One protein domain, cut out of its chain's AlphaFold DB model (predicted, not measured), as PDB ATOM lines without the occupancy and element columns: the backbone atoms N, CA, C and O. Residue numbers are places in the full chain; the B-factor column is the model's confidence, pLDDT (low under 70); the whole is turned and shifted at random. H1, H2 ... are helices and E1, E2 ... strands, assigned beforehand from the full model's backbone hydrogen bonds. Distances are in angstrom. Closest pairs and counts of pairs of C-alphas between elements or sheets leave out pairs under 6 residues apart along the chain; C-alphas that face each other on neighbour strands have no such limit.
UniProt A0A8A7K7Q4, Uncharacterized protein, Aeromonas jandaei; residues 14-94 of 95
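AT A GLANCE: This is residues 14 to 94 of the 95 residues of an uncharacterized protein of Aeromonas jandaei (UniProt A0A8A7K7Q4). One long helix, H2, packs with residues 62 to 70 on a small antiparallel sheet of three strands and then runs on past it, with residues 82 to 94 sticking out as an arm. The short helix H1 packs on the sheet too, chiefly by E3. The printed part has 81 residues, with E1, H1, E2, E3 and H2 along the chain, the sheet order E1, E3, E2, and a mixed class of helices and strands. It is loose, with a radius of gyration of the C-alphas of 15.4 A, and spans 55 by 25 by 19 A.

HOW THE PARTS SIT: Start at E1, residues 14 to 16, an edge strand antiparallel to E3, residues 49 to 55; N 15 and O 53 are 2.9 A apart, within hydrogen-bond range. On the other side of E3 look for E2, residues 34 to 41; E2 and E3 form a hairpin, with N 38 and O 52 at 2.9 A. H1, residues 28 to 33, is on the sheet; the closest C-alphas of H1 and E3, Leu 33 and Phe 55, are 5.2 A apart. E1, H1 and E2 make a split strand-helix-strand unit, two strands running the same way with E3 between them, and its crossover is right-handed. H2, residues 60 to 92, is on the sheet; its closest C-alpha pair with E1 is Ala 66 and Ile 15, 7.1 A. H1 and H2 are close but not clearly touching, with C-alphas Leu 30 and Ala 66 at 7.4 A. Every O i to N i+4 pair of H2 is within hydrogen-bond range, against 1 of 2 in H1.

IN THESE COORDINATES: Find C-alpha 14 at (11.413, 10.594, 3.305), where E1 begins its 6.8 A. H1 measures 8.8 A, E2 20.0 A and E3 19.4 A. From C-alpha 60 at (16.328, 14.409, -8.781), H2 runs 48.6 A to C-alpha 92 at (12.687, 41.739, 31.298).

THE WHOLE: Look to Glu 58 and Arg 94 for the C-alphas farthest apart, 55.6 A. The printed part has no cut, and the link E1 to H1, 11 residues, is long. Residues 88 to 94 have pLDDT under 70.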
ATOM      1  N   THR A  14      12.056  10.183   2.056       97.31
ATOM      2  CA  THR A  14      11.413  10.594   3.305       97.31
ATOM      3  C   THR A  14      12.018  11.903   3.773       97.31
ATOM      4  O   THR A  14      13.227  11.979   3.975       97.31
ATOM      5  N   ILE A  15      11.173  12.904   4.002       96.88
ATOM      6  CA  ILE A  15      11.558  14.132   4.700       96.88
ATOM      7  C   ILE A  15      10.875  14.206   6.062       96.88
ATOM      8  O   ILE A  15       9.809  13.627   6.283       96.88
ATOM      9  N   LYS A  16      11.510  14.934   6.977       95.44
ATOM     10  CA  LYS A  16      11.008  15.208   8.320       95.44
ATOM     11  C   LYS A  16      11.008  16.714   8.521       95.44
ATOM     12  O   LYS A  16      12.049  17.345   8.357       95.44
ATOM     13  N   LEU A  17       9.849  17.275   8.824       94.75
ATOM     14  CA  LEU A  17       9.706  18.699   9.091       94.75
ATOM     15  C   LEU A  17       9.988  18.969  10.568       94.75
ATOM     16  O   LEU A  17       9.596  18.167  11.404       94.75
ATOM     17  N   PRO A  18      10.630  20.089  10.928       91.81
ATOM     18  CA  PRO A  18      11.021  20.360  12.315       91.81
ATOM     19  C   PRO A  18       9.833  20.618  13.258       91.81
ATOM     20  O   PRO A  18      10.020  20.671  14.473       91.81
ATOM     21  N   ILE A  19       8.631  20.774  12.701       92.88
ATOM     22  CA  ILE A  19       7.372  21.044  13.394       92.88
ATOM     23  C   ILE A  19       6.246  20.189  12.794       92.88
ATOM     24  O   ILE A  19       6.364  19.725  11.651       92.88
ATOM     25  N   PRO A  20       5.138  19.978  13.525       93.50
ATOM     26  CA  PRO A  20       3.958  19.360  12.951       93.50
ATOM     27  C   PRO A  20       3.272  20.375  12.028       93.50
ATOM     28  O   PRO A  20       2.749  21.392  12.477       93.50
ATOM     29  N   LEU A  21       3.282  20.094  10.729       92.62
ATOM     30  CA  LEU A  21       2.481  20.796   9.733       92.62
ATOM     31  C   LEU A  21       1.239  19.975   9.366       92.62
ATOM     32  O   LEU A  21       1.402  18.801   9.011       92.62
ATOM     33  N   PRO A  22       0.041  20.589   9.386       90.19
ATOM     34  CA  PRO A  22      -1.158  20.029   8.775       90.19
ATOM     35  C   PRO A  22      -0.935  19.684   7.299       90.19
ATOM     36  O   PRO A  22      -0.162  20.351   6.605       90.19
ATOM     37  N   ILE A  23      -1.629  18.660   6.797       88.88
ATOM     38  CA  ILE A  23      -1.435  18.173   5.422       88.88
ATOM     39  C   ILE A  23      -1.773  19.250   4.384       88.88
ATOM     40  O   ILE A  23      -1.100  19.361   3.367       88.88
ATOM     41  N   GLU A  24      -2.755  20.096   4.681       91.06
ATOM     42  CA  GLU A  24      -3.191  21.231   3.871       91.06
ATOM     43  C   GLU A  24      -2.153  22.358   3.759       91.06
ATOM     44  O   GLU A  24      -2.265  23.207   2.878       91.06
ATOM     45  N   MET A  25      -1.143  22.372   4.636       92.94
ATOM     46  CA  MET A  25      -0.028  23.319   4.575       92.94
ATOM     47  C   MET A  25       1.158  22.779   3.772       92.94
ATOM     48  O   MET A  25       2.119  23.517   3.532       92.94
ATOM     49  N   LEU A  26       1.123  21.509   3.351       95.00
ATOM     50  CA  LEU A  26       2.153  20.975   2.473       95.00
ATOM     51  C   LEU A  26       2.037  21.611   1.080       95.00
ATOM     52  O   LEU A  26       0.934  21.823   0.574       95.00
ATOM     53  N   PRO A  27       3.167  21.892   0.412       96.06
ATOM     54  CA  PRO A  27       3.134  22.362  -0.962       96.06
ATOM     55  C   PRO A  27       2.393  21.371  -1.869       96.06
ATOM     56  O   PRO A  27       2.657  20.171  -1.812       96.06
ATOM     57  N   GLY A  28       1.528  21.865  -2.762       96.06
ATOM     58  CA  GLY A  28       0.707  21.004  -3.628       96.06
ATOM     59  C   GLY A  28       1.521  19.991  -4.444       96.06
ATOM     60  O   GLY A  28       1.175  18.819  -4.496       96.06
ATOM     61  N   TRP A  29       2.683  20.406  -4.959       95.62
ATOM     62  CA  TRP A  29       3.596  19.515  -5.686       95.62
ATOM     63  C   TRP A  29       4.128  18.357  -4.826       95.62
ATOM     64  O   TRP A  29       4.436  17.294  -5.348       95.62
ATOM     65  N   LEU A  30       4.281  18.560  -3.513       96.25
ATOM     66  CA  LEU A  30       4.738  17.518  -2.597       96.25
ATOM     67  C   LEU A  30       3.576  16.594  -2.236       96.25
ATOM     68  O   LEU A  30       3.785  15.393  -2.131       96.25
ATOM     69  N   MET A  31       2.363  17.138  -2.090       95.19
ATOM     70  CA  MET A  31       1.152  16.340  -1.877       95.19
ATOM     71  C   MET A  31       0.865  15.400  -3.047       95.19
ATOM     72  O   MET A  31       0.505  14.252  -2.820       95.19
ATOM     73  N   GLU A  32       1.054  15.861  -4.283       94.19
ATOM     74  CA  GLU A  32       0.877  15.043  -5.491       94.19
ATOM     75  C   GLU A  32       1.826  13.834  -5.526       94.19
ATOM     76  O   GLU A  32       1.462  12.774  -6.026       94.19
ATOM     77  N   LEU A  33       3.027  13.976  -4.954       94.44
ATOM     78  CA  LEU A  33       4.039  12.916  -4.874       94.44
ATOM     79  C   LEU A  33       3.962  12.106  -3.570       94.44
ATOM     80  O   LEU A  33       4.642  11.079  -3.435       94.44
ATOM     81  N   ALA A  34       3.205  12.588  -2.580       94.00
ATOM     82  CA  ALA A  34       3.170  12.020  -1.244       94.00
ATOM     83  C   ALA A  34       2.479  10.656  -1.265       94.00
ATOM     84  O   ALA A  34       1.314  10.510  -1.619       94.00
ATOM     85  N   TYR A  35       3.217   9.653  -0.812       93.81
ATOM     86  CA  TYR A  35       2.695   8.322  -0.562       93.81
ATOM     87  C   TYR A  35       2.052   8.230   0.828       93.81
ATOM     88  O   TYR A  35       1.028   7.577   1.003       93.81
ATOM     89  N   ALA A  36       2.661   8.876   1.827       95.00
ATOM     90  CA  ALA A  36       2.155   8.910   3.194       95.00
ATOM     91  C   ALA A  36       2.607  10.182   3.920       95.00
ATOM     92  O   ALA A  36       3.723  10.665   3.707       95.00
ATOM     93  N   VAL A  37       1.749  10.681   4.808       95.69
ATOM     94  CA  VAL A  37       2.039  11.793   5.717       95.69
ATOM     95  C   VAL A  37       1.672  11.343   7.124       95.69
ATOM     96  O   VAL A  37       0.502  11.108   7.415       95.69
ATOM     97  N   ASP A  38       2.677  11.219   7.983       95.19
ATOM     98  CA  ASP A  38       2.539  10.727   9.352       95.19
ATOM     99  C   ASP A  38       3.031  11.777  10.351       95.19
ATOM    100  O   ASP A  38       3.917  12.577  10.047       95.19
ATOM    101  N   TYR A  39       2.541  11.713  11.588       93.56
ATOM    102  CA  TYR A  39       3.038  12.530  12.694       93.56
ATOM    103  C   TYR A  39       3.772  11.637  13.684       93.56
ATOM    104  O   TYR A  39       3.200  10.687  14.217       93.56
ATOM    105  N   HIS A  40       5.048  11.928  13.919       90.00
ATOM    106  CA  HIS A  40       5.883  11.144  14.825       90.00
ATOM    107  C   HIS A  40       6.274  11.976  16.041       90.00
ATOM    108  O   HIS A  40       6.570  13.161  15.873       90.00
ATOM    109  N   PRO A  41       6.347  11.370  17.241       87.50
ATOM    110  CA  PRO A  41       6.985  12.007  18.382       87.50
ATOM    111  C   PRO A  41       8.404  12.451  18.022       87.50
ATOM    112  O   PRO A  41       9.157  11.732  17.356       87.50
ATOM    113  N   HIS A  42       8.756  13.652  18.445       81.81
ATOM    114  CA  HIS A  42      10.033  14.285  18.183       81.81
ATOM    115  C   HIS A  42      10.414  15.118  19.397       81.81
ATOM    116  O   HIS A  42       9.703  16.034  19.773       81.81
ATOM    117  N   HIS A  43      11.548  14.814  20.017       75.81
ATOM    118  CA  HIS A  43      12.070  15.621  21.119       75.81
ATOM    119  C   HIS A  43      13.012  16.684  20.559       75.81
ATOM    120  O   HIS A  43      14.229  16.603  20.720       75.81
ATOM    121  N   GLY A  44      12.441  17.626  19.811       70.44
ATOM    122  CA  GLY A  44      13.175  18.731  19.210       70.44
ATOM    123  C   GLY A  44      12.999  20.038  19.955       70.44
ATOM    124  O   GLY A  44      12.174  20.162  20.850       70.44
ATOM    125  N   VAL A  45      13.756  21.040  19.514       72.94
ATOM    126  CA  VAL A  45      13.695  22.403  20.060       72.94
ATOM    127  C   VAL A  45      12.346  23.073  19.771       72.94
ATOM    128  O   VAL A  45      11.887  23.888  20.564       72.94
ATOM    129  N   PHE A  46      11.699  22.727  18.653       76.81
ATOM    130  CA  PHE A  46      10.521  23.450  18.167       76.81
ATOM    131  C   PHE A  46       9.183  22.825  18.566       76.81
ATOM    132  O   PHE A  46       8.212  23.552  18.760       76.81
ATOM    133  N   ALA A  47       9.099  21.495  18.654       79.31
ATOM    134  CA  ALA A  47       7.853  20.791  18.940       79.31
ATOM    135  C   ALA A  47       8.089  19.346  19.396       79.31
ATOM    136  O   ALA A  47       9.074  18.720  18.995       79.31
ATOM    137  N   ASP A  48       7.111  18.820  20.146       86.19
ATOM    138  CA  ASP A  48       7.038  17.430  20.629       86.19
ATOM    139  C   ASP A  48       6.699  16.408  19.530       86.19
ATOM    140  O   ASP A  48       6.799  15.195  19.730       86.19
ATOM    141  N   TYR A  49       6.263  16.888  18.364       88.69
ATOM    142  CA  TYR A  49       5.912  16.078  17.204       88.69
ATOM    143  C   TYR A  49       6.507  16.686  15.936       88.69
ATOM    144  O   TYR A  49       6.742  17.887  15.860       88.69
ATOM    145  N   GLN A  50       6.711  15.853  14.922       92.88
ATOM    146  CA  GLN A  50       7.148  16.265  13.592       92.88
ATOM    147  C   GLN A  50       6.283  15.624  12.512       92.88
ATOM    148  O   GLN A  50       5.879  14.463  12.643       92.88
ATOM    149  N   THR A  51       6.059  16.350  11.419       95.25
ATOM    150  CA  THR A  51       5.463  15.771  10.210       95.25
ATOM    151  C   THR A  51       6.529  15.018   9.424       95.25
ATOM    152  O   THR A  51       7.595  15.552   9.113       95.25
ATOM    153  N   VAL A  52       6.237  13.768   9.077       96.25
ATOM    154  CA  VAL A  52       7.080  12.901   8.256       96.25
ATOM    155  C   VAL A  52       6.352  12.641   6.948       96.25
ATOM    156  O   VAL A  52       5.263  12.074   6.947       96.25
ATOM    157  N   VAL A  53       6.961  13.040   5.835       97.25
ATOM    158  CA  VAL A  53       6.386  12.855   4.499       97.25
ATOM    159  C   VAL A  53       7.212  11.820   3.754       97.25
ATOM    160  O   VAL A  53       8.414  12.008   3.556       97.25
ATOM    161  N   ARG A  54       6.565  10.735   3.326       97.50
ATOM    162  CA  ARG A  54       7.133   9.761   2.388       97.50
ATOM    163  C   ARG A  54       6.592  10.055   1.000       97.50
ATOM    164  O   ARG A  54       5.379  10.157   0.842       97.50
ATOM    165  N   PHE A  55       7.462  10.177   0.005       96.44
ATOM    166  CA  PHE A  55       7.072  10.527  -1.364       96.44
ATOM    167  C   PHE A  55       7.912   9.768  -2.394       96.44
ATOM    168  O   PHE A  55       9.086   9.475  -2.151       96.44
ATOM    169  N   LYS A  56       7.313   9.435  -3.542       96.25
ATOM    170  CA  LYS A  56       8.000   8.769  -4.659       96.25
ATOM    171  C   LYS A  56       8.362   9.842  -5.691       96.25
ATOM    172  O   LYS A  56       7.475  10.301  -6.402       96.25
ATOM    173  N   PRO A  57       9.624  10.293  -5.758       95.00
ATOM    174  CA  PRO A  57      10.030  11.231  -6.792       95.00
ATOM    175  C   PRO A  57      10.115  10.539  -8.155       95.00
ATOM    176  O   PRO A  57      10.344   9.336  -8.265       95.00
ATOM    177  N   GLU A  58      10.007  11.350  -9.190       94.50
ATOM    178  CA  GLU A  58      10.230  11.009 -10.594       94.50
ATOM    179  C   GLU A  58      11.527  11.648 -11.115       94.50
ATOM    180  O   GLU A  58      12.088  11.217 -12.120       94.50
ATOM    181  N   THR A  59      12.028  12.684 -10.431       94.56
ATOM    182  CA  THR A  59      13.239  13.420 -10.811       94.56
ATOM    183  C   THR A  59      14.092  13.781  -9.598       94.56
ATOM    184  O   THR A  59      13.584  14.062  -8.512       94.56
ATOM    185  N   HIS A  60      15.407  13.896  -9.801       93.69
ATOM    186  CA  HIS A  60      16.328  14.409  -8.781       93.69
ATOM    187  C   HIS A  60      15.961  15.830  -8.306       93.69
ATOM    188  O   HIS A  60      16.130  16.167  -7.137       93.69
ATOM    189  N   ALA A  61      15.400  16.664  -9.188       96.25
ATOM    190  CA  ALA A  61      14.963  18.016  -8.840       96.25
ATOM    191  C   ALA A  61      13.859  18.029  -7.769       96.25
ATOM    192  O   ALA A  61      13.854  18.917  -6.920       96.25
ATOM    193  N   GLN A  62      12.952  17.046  -7.765       96.06
ATOM    194  CA  GLN A  62      11.923  16.923  -6.725       96.06
ATOM    195  C   GLN A  62      12.525  16.551  -5.365       96.06
ATOM    196  O   GLN A  62      12.040  17.032  -4.343       96.06
ATOM    197  N   ILE A  63      13.605  15.761  -5.347       96.44
ATOM    198  CA  ILE A  63      14.345  15.430  -4.119       96.44
ATOM    199  C   ILE A  63      14.962  16.701  -3.535       96.44
ATOM    200  O   ILE A  63      14.664  17.061  -2.399       96.44
ATOM    201  N   LEU A  64      15.722  17.443  -4.348       97.50
ATOM    202  CA  LEU A  64      16.327  18.710  -3.929       97.50
ATOM    203  C   LEU A  64      15.276  19.722  -3.461       97.50
ATOM    204  O   LEU A  64      15.469  20.412  -2.466       97.50
ATOM    205  N   ARG A  65      14.137  19.810  -4.157       97.56
ATOM    206  CA  ARG A  65      13.047  20.714  -3.775       97.56
ATOM    207  C   ARG A  65      12.447  20.347  -2.415       97.56
ATOM    208  O   ARG A  65      12.111  21.246  -1.650       97.56
ATOM    209  N   ALA A  66      12.337  19.056  -2.103       97.38
ATOM    210  CA  ALA A  66      11.884  18.582  -0.797       97.38
ATOM    211  C   ALA A  66      12.895  18.892   0.312       97.38
ATOM    212  O   ALA A  66      12.494  19.344   1.382       97.38
ATOM    213  N   GLU A  67      14.192  18.731   0.054       97.31
ATOM    214  CA  GLU A  67      15.248  19.121   0.997       97.31
ATOM    215  C   GLU A  67      15.247  20.631   1.266       97.31
ATOM    216  O   GLU A  67      15.305  21.059   2.418       97.31
ATOM    217  N   ILE A  68      15.114  21.448   0.215       97.81
ATOM    218  CA  ILE A  68      15.017  22.908   0.338       97.81
ATOM    219  C   ILE A  68      13.800  23.294   1.176       97.81
ATOM    220  O   ILE A  68      13.931  24.110   2.084       97.81
ATOM    221  N   PHE A  69      12.646  22.666   0.935       97.06
ATOM    222  CA  PHE A  69      11.439  22.918   1.718       97.06
ATOM    223  C   PHE A  69      11.653  22.652   3.217       97.06
ATOM    224  O   PHE A  69      11.273  23.477   4.046       97.06
ATOM    225  N   VAL A  70      12.323  21.552   3.586       96.81
ATOM    226  CA  VAL A  70      12.670  21.265   4.993       96.81
ATOM    227  C   VAL A  70      13.529  22.384   5.590       96.81
ATOM    228  O   VAL A  70      13.266  22.837   6.705       96.81
ATOM    229  N   ILE A  71      14.538  22.848   4.845       97.00
ATOM    230  CA  ILE A  71      15.440  23.925   5.278       97.00
ATOM    231  C   ILE A  71      14.677  25.243   5.461       97.00
ATOM    232  O   ILE A  71      14.920  25.958   6.428       97.00
ATOM    233  N   GLU A  72      13.766  25.582   4.550       96.56
ATOM    234  CA  GLU A  72      12.959  26.803   4.639       96.56
ATOM    235  C   GLU A  72      12.044  26.788   5.864       96.56
ATOM    236  O   GLU A  72      12.005  27.770   6.603       96.56
ATOM    237  N   VAL A  73      11.379  25.661   6.143       95.12
ATOM    238  CA  VAL A  73      10.559  25.515   7.356       95.12
ATOM    239  C   VAL A  73      11.419  25.662   8.614       95.12
ATOM    240  O   VAL A  73      11.016  26.360   9.543       95.12
ATOM    241  N   ALA A  74      12.616  25.064   8.647       93.62
ATOM    242  CA  ALA A  74      13.536  25.205   9.778       93.62
ATOM    243  C   ALA A  74      13.968  26.659  10.001       93.62
ATOM    244  O   ALA A  74      13.912  27.139  11.129       93.62
ATOM    245  N   LYS A  75      14.306  27.388   8.931       95.62
ATOM    246  CA  LYS A  75      14.662  28.811   9.016       95.62
ATOM    247  C   LYS A  75      13.531  29.660   9.585       95.62
ATOM    248  O   LYS A  75      13.785  30.489  10.450       95.62
ATOM    249  N   ILE A  76      12.292  29.429   9.148       93.69
ATOM    250  CA  ILE A  76      11.123  30.137   9.689       93.69
ATOM    251  C   ILE A  76      10.980  29.857  11.192       93.69
ATOM    252  O   ILE A  76      10.730  30.777  11.968       93.69
ATOM    253  N   CYS A  77      11.176  28.605  11.617       91.69
ATOM    254  CA  CYS A  77      11.128  28.243  13.034       91.69
ATOM    255  C   CYS A  77      12.234  28.939  13.843       91.69
ATOM    256  O   CYS A  77      11.962  29.451  14.927       91.69
ATOM    257  N   ASP A  78      13.459  28.989  13.314       92.00
ATOM    258  CA  ASP A  78      14.589  29.676  13.945       92.00
ATOM    259  C   ASP A  78      14.341  31.185  14.074       92.00
ATOM    260  O   ASP A  78      14.565  31.761  15.140       92.00
ATOM    261  N   GLU A  79      13.851  31.831  13.014       93.19
ATOM    262  CA  GLU A  79      13.545  33.264  13.003       93.19
ATOM    263  C   GLU A  79      12.455  33.621  14.019       93.19
ATOM    264  O   GLU A  79      12.603  34.578  14.785       93.19
ATOM    265  N   GLU A  80      11.378  32.835  14.080       90.19
ATOM    266  CA  GLU A  80      10.307  33.044  15.056       90.19
ATOM    267  C   GLU A  80      10.792  32.789  16.489       90.19
ATOM    268  O   GLU A  80      10.485  33.567  17.395       90.19
ATOM    269  N   HIS A  81      11.627  31.770  16.703       87.88
ATOM    270  CA  HIS A  81      12.224  31.512  18.011       87.88
ATOM    271  C   HIS A  81      13.122  32.671  18.473       87.88
ATOM    272  O   HIS A  81      13.013  33.122  19.615       87.88
ATOM    273  N   GLN A  82      13.962  33.210  17.583       88.12
ATOM    274  CA  GLN A  82      14.801  34.378  17.875       88.12
ATOM    275  C   GLN A  82      13.968  35.627  18.189       88.12
ATOM    276  O   GLN A  82      14.284  36.349  19.137       88.12
ATOM    277  N   ARG A  83      12.878  35.869  17.450       89.38
ATOM    278  CA  ARG A  83      11.948  36.978  17.726       89.38
ATOM    279  C   ARG A  83      11.305  36.854  19.103       89.38
ATOM    280  O   ARG A  83      11.259  37.834  19.841       89.38
ATOM    281  N   MET A  84      10.848  35.660  19.478       85.75
ATOM    282  CA  MET A  84      10.257  35.430  20.800       85.75
ATOM    283  C   MET A  84      11.263  35.673  21.932       85.75
ATOM    284  O   MET A  84      10.900  36.269  22.947       85.75
ATOM    285  N   GLN A  85      12.527  35.275  21.754       82.44
ATOM    286  CA  GLN A  85      13.584  35.549  22.734       82.44
ATOM    287  C   GLN A  85      13.890  37.047  22.867       82.44
ATOM    288  O   GLN A  85      14.064  37.529  23.985       82.44
ATOM    289  N   GLN A  86      13.920  37.792  21.757       81.25
ATOM    290  CA  GLN A  86      14.133  39.244  21.785       81.25
ATOM    291  C   GLN A  86      13.005  39.961  22.534       81.25
ATOM    292  O   GLN A  86      13.278  40.740  23.441       81.25
ATOM    293  N   VAL A  87      11.744  39.624  22.244       78.25
ATOM    294  CA  VAL A  87      10.585  40.229  22.923       78.25
ATOM    295  C   VAL A  87      10.556  39.888  24.419       78.25
ATOM    296  O   VAL A  87      10.158  40.722  25.234       78.25
ATOM    297  N   GLN A  88      10.974  38.683  24.821       68.56
ATOM    298  CA  GLN A  88      11.101  38.349  26.245       68.56
ATOM    299  C   GLN A  88      12.253  39.101  26.922       68.56
ATOM    300  O   GLN A  88      12.065  39.584  28.037       68.56
ATOM    301  N   GLY A  89      13.402  39.241  26.254       69.31
ATOM    302  CA  GLY A  89      14.538  40.018  26.754       69.31
ATOM    303  C   GLY A  89      14.185  41.489  26.978       69.31
ATOM    304  O   GLY A  89      14.410  42.010  28.065       69.31
ATOM    305  N   GLU A  90      13.523  42.127  26.009       62.88
ATOM    306  CA  GLU A  90      13.116  43.537  26.106       62.88
ATOM    307  C   GLU A  90      12.051  43.795  27.186       62.88
ATOM    308  O   GLU A  90      12.011  44.881  27.765       62.88
ATOM    309  N   ASN A  91      11.180  42.819  27.472       60.78
ATOM    310  CA  ASN A  91      10.220  42.931  28.574       60.78
ATOM    311  C   ASN A  91      10.898  42.772  29.944       60.78
ATOM    312  O   ASN A  91      10.518  43.471  30.876       60.78
ATOM    313  N   HIS A  92      11.924  41.921  30.056       57.38
ATOM    314  CA  HIS A  92      12.687  41.739  31.298       57.38
ATOM    315  C   HIS A  92      13.572  42.947  31.653       57.38
ATOM    316  O   HIS A  92      13.886  43.145  32.820       57.38
ATOM    317  N   GLU A  93      13.976  43.762  30.674       57.81
ATOM    318  CA  GLU A  93      14.768  44.984  30.900       57.81
ATOM    319  C   GLU A  93      13.915  46.215  31.275       57.81
ATOM    320  O   GLU A  93      14.461  47.284  31.560       57.81
ATOM    321  N   ARG A  94      12.578  46.095  31.252       55.84
ATOM    322  CA  ARG A  94      11.631  47.183  31.562       55.84
ATOM    323  C   ARG A  94      10.900  47.035  32.904       55.84
ATOM    324  O   ARG A  94      10.111  47.926  33.228       55.84
TER     325      ARG A  94